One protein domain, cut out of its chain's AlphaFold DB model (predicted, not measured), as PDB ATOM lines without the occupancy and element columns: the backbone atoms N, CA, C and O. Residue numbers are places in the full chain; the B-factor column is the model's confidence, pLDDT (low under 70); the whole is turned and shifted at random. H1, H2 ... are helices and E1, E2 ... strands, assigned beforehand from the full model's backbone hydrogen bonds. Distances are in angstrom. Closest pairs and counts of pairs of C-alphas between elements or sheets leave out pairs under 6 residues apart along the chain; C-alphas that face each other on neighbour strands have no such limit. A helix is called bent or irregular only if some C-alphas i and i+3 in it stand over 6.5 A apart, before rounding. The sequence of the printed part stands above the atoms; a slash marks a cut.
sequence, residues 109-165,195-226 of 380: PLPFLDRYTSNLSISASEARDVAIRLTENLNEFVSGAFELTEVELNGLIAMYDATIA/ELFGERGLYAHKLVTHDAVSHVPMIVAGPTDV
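AT A GLANCE: This is residues 109 to 165 and 195 to 226 of the 380 residues of a protein of Salinigranum rubrum (UniProt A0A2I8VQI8). Helices H2 and H4 cross at about a right angle, H1 packs on H4 and on the first residues of H2, and a thin tail, residues 217 to 226 with the strand E1 in it, sticks out far from this body. Short H3 follows the last turn of H2, and a looped stretch, residues 195 to 210, leads to the four residues of H5. The printed part has 89 residues, with five named helices and then one strand in the order H1, H2, H3, H4, H5, E1, and its class is mostly helix. It is loose, with a radius of gyration of the C-alphas of 15.6 A, and only just elongated, spanning 50 by 34 by 19 A; the tail makes much of the length, for the 79 residues without it span 34 by 29 by 19 A.

IN THESE COORDINATES: Find C-alpha 110 at (-39.544, 14.558, 20.970); from there H1 runs over residues 110 to 117, 11.3 A long. It is only just irregular: C-alphas 111 and 114 are 6.9 A apart. H2, residues 124 to 136, is 18.5 A long, and H3 takes residues 138 to 142. Look for C-alpha 150 at (-46.967, -7.240, 14.896), where H4, the longest helix, begins its 22.4 A run through residues 150 to 165. After the cut come H5, residues 211 to 214, and E1, residues 218 to 221, 10.2 A long and ending at C-alpha 221 at (-22.735, 14.608, -4.735).

HOW THE PARTS SIT: Start at H1, which touches H4 at a steep tilt of 44 degrees, opposite ways; their closest C-alphas, of Tyr 116 and Ala 158, are 5.5 A apart. H2 touches H1 with residues 124 to 127 alone, about perpendicular at 86 degrees, closest at the C-alphas of Thr 117 and Ala 124, 5.6 A. H4 touches H2 with residues 152 to 159 alone, about perpendicular at 87 degrees; the C-alphas of Ala 127 and Gly 155 come closest, at 4.5 A. H3 is close to H2 but not clearly touching, with the closest C-alphas, of Leu 134 and Phe 141, 7.1 A apart. H5 touches no helix, and E1 pairs with no named strand. In H2, H3 and H4 every O i to N i+4 pair is within hydrogen-bond range; in H1 it is 1 of 4, beside 2 of 5 O i to N i+3 pairs, and H5 is too short for an i+4 pair.

THE WHOLE: The two C-alphas farthest apart, of Ala 145 and Asp 225, are 51.7 A from each other. Residues 166 to 194 are not printed, and C-alphas 165 and 195 stand 15.7 A apart across this cut. Of the links that are printed whole, none is long. The mean pLDDT of the printed part is 92.9, and no printed residue is under 70.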
ATOM      1  N   PRO A 109     -35.714  12.173  19.011       93.06
ATOM      2  CA  PRO A 109     -36.094  13.365  19.764       93.06
ATOM      3  C   PRO A 109     -37.602  13.638  19.753       93.06
ATOM      4  O   PRO A 109     -38.303  13.309  18.796       93.06
ATOM      5  N   LEU A 110     -38.100  14.333  20.785       91.00
ATOM      6  CA  LEU A 110     -39.544  14.558  20.970       91.00
ATOM      7  C   LEU A 110     -40.306  15.071  19.728       91.00
ATOM      8  O   LEU A 110     -41.394  14.560  19.485       91.00
ATOM      9  N   PRO A 111     -39.791  16.025  18.918       90.56
ATOM     10  CA  PRO A 111     -40.530  16.544  17.764       90.56
ATOM     11  C   PRO A 111     -40.744  15.524  16.639       90.56
ATOM     12  O   PRO A 111     -41.540  15.782  15.741       90.56
ATOM     13  N   PHE A 112     -40.011  14.408  16.659       91.44
ATOM     14  CA  PHE A 112     -40.072  13.365  15.637       91.44
ATOM     15  C   PHE A 112     -40.975  12.203  16.038       91.44
ATOM     16  O   PHE A 112     -41.470  11.520  15.157       91.44
ATOM     17  N   LEU A 113     -41.254  12.015  17.330       85.94
ATOM     18  CA  LEU A 113     -42.080  10.907  17.817       85.94
ATOM     19  C   LEU A 113     -43.467  10.891  17.163       85.94
ATOM     20  O   LEU A 113     -43.785   9.984  16.399       85.94
ATOM     21  N   ASP A 114     -44.258  11.942  17.392       81.69
ATOM     22  CA  ASP A 114     -45.671  11.971  16.989       81.69
ATOM     23  C   ASP A 114     -45.856  11.843  15.468       81.69
ATOM     24  O   ASP A 114     -46.845  11.276  14.997       81.69
ATOM     25  N   ARG A 115     -44.888  12.337  14.685       86.56
ATOM     26  CA  ARG A 115     -44.934  12.287  13.217       86.56
ATOM     27  C   ARG A 115     -44.982  10.853  12.689       86.56
ATOM     28  O   ARG A 115     -45.659  10.626  11.691       86.56
ATOM     29  N   TYR A 116     -44.299   9.918  13.347       89.19
ATOM     30  CA  TYR A 116     -44.181   8.528  12.895       89.19
ATOM     31  C   TYR A 116     -45.042   7.563  13.716       89.19
ATOM     32  O   TYR A 116     -45.364   6.481  13.240       89.19
ATOM     33  N   THR A 117     -45.488   7.959  14.912       89.06
ATOM     34  CA  THR A 117     -46.294   7.089  15.782       89.06
ATOM     35  C   THR A 117     -47.784   7.406  15.806       89.06
ATOM     36  O   THR A 117     -48.548   6.660  16.406       89.06
ATOM     37  N   SER A 118     -48.229   8.510  15.198       87.75
ATOM     38  CA  SER A 118     -49.623   8.989  15.312       87.75
ATOM     39  C   SER A 118     -50.691   8.011  14.812       87.75
ATOM     40  O   SER A 118     -51.820   8.066  15.292       87.75
ATOM     41  N   ASN A 119     -50.344   7.116  13.884       89.56
ATOM     42  CA  ASN A 119     -51.260   6.120  13.318       89.56
ATOM     43  C   ASN A 119     -51.078   4.711  13.910       89.56
ATOM     44  O   ASN A 119     -51.695   3.765  13.425       89.56
ATOM     45  N   LEU A 120     -50.221   4.550  14.921       92.81
ATOM     46  CA  LEU A 120     -49.978   3.254  15.548       92.81
ATOM     47  C   LEU A 120     -51.070   2.902  16.559       92.81
ATOM     48  O   LEU A 120     -51.730   3.766  17.135       92.81
ATOM     49  N   SER A 121     -51.220   1.603  16.817       94.06
ATOM     50  CA  SER A 121     -52.112   1.097  17.869       94.06
ATOM     51  C   SER A 121     -51.541   1.248  19.284       94.06
ATOM     52  O   SER A 121     -52.272   1.044  20.249       94.06
ATOM     53  N   ILE A 122     -50.262   1.612  19.406       94.75
ATOM     54  CA  ILE A 122     -49.574   1.908  20.666       94.75
ATOM     55  C   ILE A 122     -49.060   3.346  20.663       94.75
ATOM     56  O   ILE A 122     -48.811   3.941  19.614       94.75
ATOM     57  N   SER A 123     -48.894   3.916  21.850       94.19
ATOM     58  CA  SER A 123     -48.358   5.261  22.028       94.19
ATOM     59  C   SER A 123     -46.872   5.351  21.661       94.19
ATOM     60  O   SER A 123     -46.128   4.371  21.679       94.19
ATOM     61  N   ALA A 124     -46.393   6.577  21.429       92.50
ATOM     62  CA  ALA A 124     -44.970   6.843  21.213       92.50
ATOM     63  C   ALA A 124     -44.074   6.468  22.408       92.50
ATOM     64  O   ALA A 124     -42.866   6.298  22.253       92.50
ATOM     65  N   SER A 125     -44.635   6.412  23.621       91.00
ATOM     66  CA  SER A 125     -43.890   5.942  24.792       91.00
ATOM     67  C   SER A 125     -43.721   4.432  24.731       91.00
ATOM     68  O   SER A 125     -42.598   3.959  24.816       91.00
ATOM     69  N   GLU A 126     -44.811   3.702  24.490       94.62
ATOM     70  CA  GLU A 126     -44.796   2.240  24.391       94.62
ATOM     71  C   GLU A 126     -43.900   1.761  23.242       94.62
ATOM     72  O   GLU A 126     -43.078   0.875  23.445       94.62
ATOM     73  N   ALA A 127     -43.969   2.394  22.065       95.56
ATOM     74  CA  ALA A 127     -43.092   2.065  20.934       95.56
ATOM     75  C   ALA A 127     -41.597   2.238  21.269       95.56
ATOM     76  O   ALA A 127     -40.753   1.440  20.863       95.56
ATOM     77  N   ARG A 128     -41.257   3.261  22.059       93.06
ATOM     78  CA  ARG A 128     -39.886   3.485  22.531       93.06
ATOM     79  C   ARG A 128     -39.465   2.457  23.574       93.06
ATOM     80  O   ARG A 128     -38.328   2.000  23.544       93.06
ATOM     81  N   ASP A 129     -40.366   2.105  24.485       93.62
ATOM     82  CA  ASP A 129     -40.110   1.083  25.500       93.62
ATOM     83  C   ASP A 129     -39.872  -0.283  24.834       93.62
ATOM     84  O   ASP A 129     -38.986  -1.020  25.257       93.62
ATOM     85  N   VAL A 130     -40.560  -0.577  23.722       96.00
ATOM     86  CA  VAL A 130     -40.266  -1.735  22.859       96.00
ATOM     87  C   VAL A 130     -38.845  -1.665  22.284       96.00
ATOM     88  O   VAL A 130     -38.118  -2.652  22.378       96.00
ATOM     89  N   ALA A 131     -38.418  -0.522  21.735       95.31
ATOM     90  CA  ALA A 131     -37.071  -0.357  21.171       95.31
ATOM     91  C   ALA A 131     -35.951  -0.524  22.215       95.31
ATOM     92  O   ALA A 131     -34.913  -1.137  21.940       95.31
ATOM     93  N   ILE A 132     -36.172  -0.012  23.428       93.06
ATOM     94  CA  ILE A 132     -35.259  -0.190  24.562       93.06
ATOM     95  C   ILE A 132     -35.236  -1.661  24.988       93.06
ATOM     96  O   ILE A 132     -34.161  -2.248  25.075       93.06
ATOM     97  N   ARG A 133     -36.407  -2.289  25.154       94.88
ATOM     98  CA  ARG A 133     -36.517  -3.701  25.540       94.88
ATOM     99  C   ARG A 133     -35.836  -4.631  24.535       94.88
ATOM    100  O   ARG A 133     -35.149  -5.553  24.964       94.88
ATOM    101  N   LEU A 134     -35.983  -4.393  23.227       94.56
ATOM    102  CA  LEU A 134     -35.262  -5.142  22.189       94.56
ATOM    103  C   LEU A 134     -33.745  -5.026  22.385       94.56
ATOM    104  O   LEU A 134     -33.041  -6.028  22.377       94.56
ATOM    105  N   THR A 135     -33.251  -3.805  22.598       91.94
ATOM    106  CA  THR A 135     -31.816  -3.547  22.783       91.94
ATOM    107  C   THR A 135     -31.249  -4.258  24.007       91.94
ATOM    108  O   THR A 135     -30.147  -4.795  23.945       91.94
ATOM    109  N   GLU A 136     -31.994  -4.259  25.109       91.44
ATOM    110  CA  GLU A 136     -31.579  -4.870  26.373       91.44
ATOM    111  C   GLU A 136     -31.618  -6.405  26.346       91.44
ATOM    112  O   GLU A 136     -30.895  -7.026  27.116       91.44
ATOM    113  N   ASN A 137     -32.430  -7.006  25.468       93.00
ATOM    114  CA  ASN A 137     -32.705  -8.448  25.449       93.00
ATOM    115  C   ASN A 137     -32.518  -9.053  24.043       93.00
ATOM    116  O   ASN A 137     -33.298  -9.893  23.590       93.00
ATOM    117  N   LEU A 138     -31.529  -8.558  23.289       92.19
ATOM    118  CA  LEU A 138     -31.359  -8.890  21.870       92.19
ATOM    119  C   LEU A 138     -31.181 -10.401  21.639       92.19
ATOM    120  O   LEU A 138     -31.734 -10.944  20.685       92.19
ATOM    121  N   ASN A 139     -30.431 -11.085  22.507       91.88
ATOM    122  CA  ASN A 139     -30.197 -12.524  22.380       91.88
ATOM    123  C   ASN A 139     -31.462 -13.336  22.690       91.88
ATOM    124  O   ASN A 139     -31.727 -14.348  22.043       91.88
ATOM    125  N   GLU A 140     -32.277 -12.883  23.635       94.44
ATOM    126  CA  GLU A 140     -33.566 -13.476  23.968       94.44
ATOM    127  C   GLU A 140     -34.546 -13.361  22.792       94.44
ATOM    128  O   GLU A 140     -35.238 -14.328  22.484       94.44
ATOM    129  N   PHE A 141     -34.565 -12.229  22.079       94.69
ATOM    130  CA  PHE A 141     -35.354 -12.095  20.847       94.69
ATOM    131  C   PHE A 141     -34.827 -12.988  19.716       94.69
ATOM    132  O   PHE A 141     -35.610 -13.661  19.055       94.69
ATOM    133  N   VAL A 142     -33.506 -13.042  19.509       93.31
ATOM    134  CA  VAL A 142     -32.893 -13.881  18.461       93.31
ATOM    135  C   VAL A 142     -33.093 -15.380  18.719       93.31
ATOM    136  O   VAL A 142     -33.286 -16.147  17.779       93.31
ATOM    137  N   SER A 143     -33.056 -15.810  19.981       93.69
ATOM    138  CA  SER A 143     -33.292 -17.210  20.363       93.69
ATOM    139  C   SER A 143     -34.774 -17.605  20.359       93.69
ATOM    140  O   SER A 143     -35.087 -18.784  20.522       93.69
ATOM    141  N   GLY A 144     -35.686 -16.641  20.177       92.62
ATOM    142  CA  GLY A 144     -37.133 -16.846  20.264       92.62
ATOM    143  C   GLY A 144     -37.660 -16.989  21.696       92.62
ATOM    144  O   GLY A 144     -38.818 -17.348  21.888       92.62
ATOM    145  N   ALA A 145     -36.839 -16.716  22.717       92.94
ATOM    146  CA  ALA A 145     -37.300 -16.664  24.104       92.94
ATOM    147  C   ALA A 145     -38.272 -15.494  24.324       92.94
ATOM    148  O   ALA A 145     -39.222 -15.619  25.100       92.94
ATOM    149  N   PHE A 146     -38.051 -14.384  23.613       94.81
ATOM    150  CA  PHE A 146     -38.997 -13.281  23.470       94.81
ATOM    151  C   PHE A 146     -39.437 -13.131  22.016       94.81
ATOM    152  O   PHE A 146     -38.666 -13.353  21.088       94.81
ATOM    153  N   GLU A 147     -40.673 -12.679  21.826       94.44
ATOM    154  CA  GLU A 147     -41.242 -12.388  20.515       94.44
ATOM    155  C   GLU A 147     -41.876 -10.999  20.534       94.44
ATOM    156  O   GLU A 147     -42.455 -10.577  21.539       94.44
ATOM    157  N   LEU A 148     -41.756 -10.275  19.422       96.25
ATOM    158  CA  LEU A 148     -42.518  -9.054  19.202       96.25
ATOM    159  C   LEU A 148     -43.845  -9.411  18.545       96.25
ATOM    160  O   LEU A 148     -43.893 -10.132  17.550       96.25
ATOM    161  N   THR A 149     -44.929  -8.848  19.064       96.75
ATOM    162  CA  THR A 149     -46.190  -8.818  18.322       96.75
ATOM    163  C   THR A 149     -46.057  -7.925  17.085       96.75
ATOM    164  O   THR A 149     -45.231  -7.014  17.050       96.75
ATOM    165  N   GLU A 150     -46.927  -8.107  16.088       96.50
ATOM    166  CA  GLU A 150     -46.967  -7.240  14.896       96.50
ATOM    167  C   GLU A 150     -47.125  -5.751  15.263       96.50
ATOM    168  O   GLU A 150     -46.517  -4.871  14.657       96.50
ATOM    169  N   VAL A 151     -47.906  -5.458  16.308       97.44
ATOM    170  CA  VAL A 151     -48.102  -4.093  16.816       97.44
ATOM    171  C   VAL A 151     -46.805  -3.514  17.385       97.44
ATOM    172  O   VAL A 151     -46.483  -2.354  17.123       97.44
ATOM    173  N   GLU A 152     -46.053  -4.306  18.146       97.56
ATOM    174  CA  GLU A 152     -44.768  -3.884  18.709       97.56
ATOM    175  C   GLU A 152     -43.698  -3.739  17.624       97.56
ATOM    176  O   GLU A 152     -42.957  -2.758  17.648       97.56
ATOM    177  N   LEU A 153     -43.659  -4.647  16.643       97.00
ATOM    178  CA  LEU A 153     -42.755  -4.559  15.495       97.00
ATOM    179  C   LEU A 153     -43.000  -3.278  14.684       97.00
ATOM    180  O   LEU A 153     -42.062  -2.536  14.403       97.00
ATOM    181  N   ASN A 154     -44.259  -2.954  14.384       96.69
ATOM    182  CA  ASN A 154     -44.604  -1.700  13.710       96.69
ATOM    183  C   ASN A 154     -44.195  -0.466  14.537       96.69
ATOM    184  O   ASN A 154     -43.755   0.541  13.982       96.69
ATOM    185  N   GLY A 155     -44.300  -0.542  15.868       96.75
ATOM    186  CA  GLY A 155     -43.797   0.499  16.764       96.75
ATOM    187  C   GLY A 155     -42.278   0.654  16.727       96.75
ATOM    188  O   GLY A 155     -41.784   1.780  16.673       96.75
ATOM    189  N   LEU A 156     -41.545  -0.460  16.713       96.69
ATOM    190  CA  LEU A 156     -40.090  -0.489  16.592       96.69
ATOM    191  C   LEU A 156     -39.624   0.151  15.276       96.69
ATOM    192  O   LEU A 156     -38.772   1.040  15.302       96.69
ATOM    193  N   ILE A 157     -40.225  -0.245  14.149       96.38
ATOM    194  CA  ILE A 157     -39.920   0.307  12.820       96.38
ATOM    195  C   ILE A 157     -40.213   1.812  12.788       96.38
ATOM    196  O   ILE A 157     -39.375   2.597  12.355       96.38
ATOM    197  N   ALA A 158     -41.344   2.255  13.347       96.56
ATOM    198  CA  ALA A 158     -41.664   3.681  13.423       96.56
ATOM    199  C   ALA A 158     -40.655   4.486  14.265       96.56
ATOM    200  O   ALA A 158     -40.375   5.645  13.951       96.56
ATOM    201  N   MET A 159     -40.098   3.901  15.335       96.50
ATOM    202  CA  MET A 159     -39.007   4.526  16.093       96.50
ATOM    203  C   MET A 159     -37.729   4.643  15.259       96.50
ATOM    204  O   MET A 159     -37.063   5.683  15.314       96.50
ATOM    205  N   TYR A 160     -37.396   3.611  14.483       96.81
ATOM    206  CA  TYR A 160     -36.249   3.622  13.577       96.81
ATOM    207  C   TYR A 160     -36.403   4.685  12.479       96.81
ATOM    208  O   TYR A 160     -35.541   5.556  12.352       96.81
ATOM    209  N   ASP A 161     -37.551   4.730  11.796       96.56
ATOM    210  CA  ASP A 161     -37.866   5.728  10.764       96.56
ATOM    211  C   ASP A 161     -37.806   7.164  11.301       96.56
ATOM    212  O   ASP A 161     -37.248   8.069  10.670       96.56
ATOM    213  N   ALA A 162     -38.348   7.396  12.500       96.31
ATOM    214  CA  ALA A 162     -38.283   8.697  13.160       96.31
ATOM    215  C   ALA A 162     -36.844   9.112  13.494       96.31
ATOM    216  O   ALA A 162     -36.512  10.302  13.466       96.31
ATOM    217  N   THR A 163     -35.995   8.139  13.816       96.19
ATOM    218  CA  THR A 163     -34.583   8.360  14.122       96.19
ATOM    219  C   THR A 163     -33.797   8.678  12.852       96.19
ATOM    220  O   THR A 163     -33.074   9.675  12.839       96.19
ATOM    221  N   ILE A 164     -34.027   7.934  11.761       96.44
ATOM    222  CA  ILE A 164     -33.496   8.255  10.425       96.44
ATOM    223  C   ILE A 164     -33.876   9.683  10.042       96.44
ATOM    224  O   ILE A 164     -33.011  10.473   9.684       96.44
ATOM    225  N   ALA A 165     -35.151  10.052  10.170       97.06
ATOM    226  CA  ALA A 165     -35.631  11.376   9.786       97.06
ATOM    227  C   ALA A 165     -34.973  12.519  10.575       97.06
ATOM    228  O   ALA A 165     -34.787  13.623  10.056       97.06
ATOM    229  N   GLU A 195     -29.786  -2.868   8.976       95.31
ATOM    230  CA  GLU A 195     -30.411  -3.409  10.187       95.31
ATOM    231  C   GLU A 195     -31.488  -4.454   9.856       95.31
ATOM    232  O   GLU A 195     -32.229  -4.291   8.889       95.31
ATOM    233  N   LEU A 196     -31.580  -5.515  10.666       96.44
ATOM    234  CA  LEU A 196     -32.639  -6.528  10.603       96.44
ATOM    235  C   LEU A 196     -33.781  -6.174  11.565       96.44
ATOM    236  O   LEU A 196     -33.541  -5.815  12.725       96.44
ATOM    237  N   PHE A 197     -35.014  -6.366  11.103       95.94
ATOM    238  CA  PHE A 197     -36.263  -6.156  11.844       95.94
ATOM    239  C   PHE A 197     -37.127  -7.425  11.906       95.94
ATOM    240  O   PHE A 197     -38.347  -7.349  12.039       95.94
ATOM    241  N   GLY A 198     -36.504  -8.598  11.839       93.81
ATOM    242  CA  GLY A 198     -37.174  -9.893  11.931       93.81
ATOM    243  C   GLY A 198     -36.936 -10.797  10.726       93.81
ATOM    244  O   GLY A 198     -37.398 -11.939  10.741       93.81
ATOM    245  N   GLU A 199     -36.202 -10.349   9.703       93.31
ATOM    246  CA  GLU A 199     -35.755 -11.221   8.616       93.31
ATOM    247  C   GLU A 199     -35.005 -12.420   9.211       93.31
ATOM    248  O   GLU A 199     -34.089 -12.268  10.022       93.31
ATOM    249  N   ARG A 200     -35.434 -13.638   8.851       89.12
ATOM    250  CA  ARG A 200     -34.937 -14.903   9.423       89.12
ATOM    251  C   ARG A 200     -35.070 -15.017  10.954       89.12
ATOM    252  O   ARG A 200     -34.335 -15.784  11.576       89.12
ATOM    253  N   GLY A 201     -35.991 -14.269  11.561       90.56
ATOM    254  CA  GLY A 201     -36.155 -14.181  13.015       90.56
ATOM    255  C   GLY A 201     -35.037 -13.400  13.712       90.56
ATOM    256  O   GLY A 201     -34.862 -13.525  14.922       90.56
ATOM    257  N   LEU A 202     -34.249 -12.627  12.960       93.50
ATOM    258  CA  LEU A 202     -33.096 -11.901  13.475       93.50
ATOM    259  C   LEU A 202     -33.382 -10.417  13.621       93.50
ATOM    260  O   LEU A 202     -34.144  -9.823  12.868       93.50
ATOM    261  N   TYR A 203     -32.684  -9.820  14.578       94.75
ATOM    262  CA  TYR A 203     -32.721  -8.393  14.841       94.75
ATOM    263  C   TYR A 203     -31.296  -7.851  14.913       94.75
ATOM    264  O   TYR A 203     -30.350  -8.575  15.249       94.75
ATOM    265  N   ALA A 204     -31.160  -6.562  14.630       92.69
ATOM    266  CA  ALA A 204     -29.886  -5.864  14.531       92.69
ATOM    267  C   ALA A 204     -29.008  -6.361  13.352       92.69
ATOM    268  O   ALA A 204     -29.528  -6.710  12.301       92.69
ATOM    269  N   HIS A 205     -27.678  -6.392  13.486       92.75
ATOM    270  CA  HIS A 205     -26.764  -6.558  12.336       92.75
ATOM    271  C   HIS A 205     -25.571  -7.500  12.587       92.75
ATOM    272  O   HIS A 205     -24.629  -7.562  11.800       92.75
ATOM    273  N   LYS A 206     -25.541  -8.219  13.716       86.56
ATOM    274  CA  LYS A 206     -24.292  -8.838  14.208       86.56
ATOM    275  C   LYS A 206     -23.960 -10.197  13.592       86.56
ATOM    276  O   LYS A 206     -22.786 -10.553  13.494       86.56
ATOM    277  N   LEU A 207     -24.978 -10.984  13.250       90.69
ATOM    278  CA  LEU A 207     -24.812 -12.427  13.059       90.69
ATOM    279  C   LEU A 207     -24.615 -12.847  11.603       90.69
ATOM    280  O   LEU A 207     -23.960 -13.856  11.352       90.69
ATOM    281  N   VAL A 208     -25.152 -12.098  10.642       93.94
ATOM    282  CA  VAL A 208     -25.273 -12.535   9.243       93.94
ATOM    283  C   VAL A 208     -24.821 -11.455   8.265       93.94
ATOM    284  O   VAL A 208     -24.734 -10.284   8.617       93.94
ATOM    285  N   THR A 209     -24.564 -11.854   7.020       95.75
ATOM    286  CA  THR A 209     -24.203 -10.975   5.895       95.75
ATOM    287  C   THR A 209     -25.393 -10.662   4.981       95.75
ATOM    288  O   THR A 209     -25.219 -10.415   3.789       95.75
ATOM    289  N   HIS A 210     -26.607 -10.682   5.540       96.69
ATOM    290  CA  HIS A 210     -27.872 -10.434   4.839       96.69
ATOM    291  C   HIS A 210     -27.898  -9.062   4.138       96.69
ATOM    292  O   HIS A 210     -27.193  -8.137   4.557       96.69
ATOM    293  N   ASP A 211     -28.695  -8.888   3.084       96.56
ATOM    294  CA  ASP A 211     -28.766  -7.623   2.335       96.56
ATOM    295  C   ASP A 211     -29.309  -6.485   3.182       96.56
ATOM    296  O   ASP A 211     -28.786  -5.380   3.108       96.56
ATOM    297  N   ALA A 212     -30.266  -6.772   4.064       96.56
ATOM    298  CA  ALA A 212     -30.745  -5.802   5.050       96.56
ATOM    299  C   ALA A 212     -29.606  -5.210   5.906       96.56
ATOM    300  O   ALA A 212     -29.725  -4.090   6.381       96.56
ATOM    301  N   VAL A 213     -28.485  -5.930   6.067       96.00
ATOM    302  CA  VAL A 213     -27.298  -5.488   6.820       96.00
ATOM    303  C   VAL A 213     -26.198  -4.924   5.917       96.00
ATOM    304  O   VAL A 213     -25.446  -4.048   6.331       96.00
ATOM    305  N   SER A 214     -26.046  -5.434   4.700       96.06
ATOM    306  CA  SER A 214     -24.877  -5.145   3.853       96.06
ATOM    307  C   SER A 214     -25.164  -4.205   2.683       96.06
ATOM    308  O   SER A 214     -24.243  -3.562   2.179       96.06
ATOM    309  N   HIS A 215     -26.422  -4.092   2.256       95.56
ATOM    310  CA  HIS A 215     -26.843  -3.224   1.165       95.56
ATOM    311  C   HIS A 215     -27.247  -1.850   1.712       95.56
ATOM    312  O   HIS A 215     -28.415  -1.556   1.956       95.56
ATOM    313  N   VAL A 216     -26.235  -1.018   1.951       95.75
ATOM    314  CA  VAL A 216     -26.377   0.305   2.568       95.75
ATOM    315  C   VAL A 216     -26.510   1.423   1.528       95.75
ATOM    316  O   VAL A 216     -26.042   1.267   0.396       95.75
ATOM    317  N   PRO A 217     -27.085   2.585   1.897       94.19
ATOM    318  CA  PRO A 217     -27.049   3.769   1.049       94.19
ATOM    319  C   PRO A 217     -25.608   4.172   0.724       94.19
ATOM    320  O   PRO A 217     -24.744   4.121   1.596       94.19
ATOM    321  N   MET A 218     -25.380   4.644  -0.498       93.69
ATOM    322  CA  MET A 218     -24.148   5.314  -0.905       93.69
ATOM    323  C   MET A 218     -24.513   6.469  -1.833       93.69
ATOM    324  O   MET A 218     -24.932   6.260  -2.969       93.69
ATOM    325  N   ILE A 219     -24.388   7.694  -1.333       92.50
ATOM    326  CA  ILE A 219     -24.735   8.914  -2.059       92.50
ATOM    327  C   ILE A 219     -23.470   9.752  -2.189       92.50
ATOM    328  O   ILE A 219     -22.883  10.130  -1.178       92.50
ATOM    329  N   VAL A 220     -23.087  10.077  -3.423       92.06
ATOM    330  CA  VAL A 220     -21.980  10.989  -3.738       92.06
ATOM    331  C   VAL A 220     -22.545  12.173  -4.515       92.06
ATOM    332  O   VAL A 220     -23.274  11.990  -5.487       92.06
ATOM    333  N   ALA A 221     -22.255  13.397  -4.076       90.12
ATOM    334  CA  ALA A 221     -22.735  14.608  -4.735       90.12
ATOM    335  C   ALA A 221     -21.731  15.755  -4.606       90.12
ATOM    336  O   ALA A 221     -21.218  16.008  -3.520       90.12
ATOM    337  N   GLY A 222     -21.509  16.512  -5.680       88.00
ATOM    338  CA  GLY A 222     -20.595  17.657  -5.690       88.00
ATOM    339  C   GLY A 222     -19.835  17.775  -7.011       88.00
ATOM    340  O   GLY A 222     -20.188  17.088  -7.968       88.00
ATOM    341  N   PRO A 223     -18.812  18.643  -7.082       81.50
ATOM    342  CA  PRO A 223     -17.927  18.743  -8.236       81.50
ATOM    343  C   PRO A 223     -16.953  17.561  -8.227       81.50
ATOM    344  O   PRO A 223     -15.822  17.694  -7.779       81.50
ATOM    345  N   THR A 224     -17.433  16.404  -8.670       81.50
ATOM    346  CA  THR A 224     -16.643  15.188  -8.880       81.50
ATOM    347  C   THR A 224     -16.835  14.712 -10.312       81.50
ATOM    348  O   THR A 224     -17.886  14.937 -10.920       81.50
ATOM    349  N   ASP A 225     -15.828  14.027 -10.845       77.69
ATOM    350  CA  ASP A 225     -15.910  13.384 -12.158       77.69
ATOM    351  C   ASP A 225     -16.836  12.148 -12.148       77.69
ATOM    352  O   ASP A 225     -17.190  11.627 -13.208       77.69
ATOM    353  N   VAL A 226     -17.275  11.688 -10.967       72.75
ATOM    354  CA  VAL A 226     -18.308  10.650 -10.811       72.75
ATOM    355  C   VAL A 226     -19.685  11.277 -11.028       72.75
ATOM    356  O   VAL A 226     -20.386  11.643 -10.086       72.75
TER     357      VAL A 226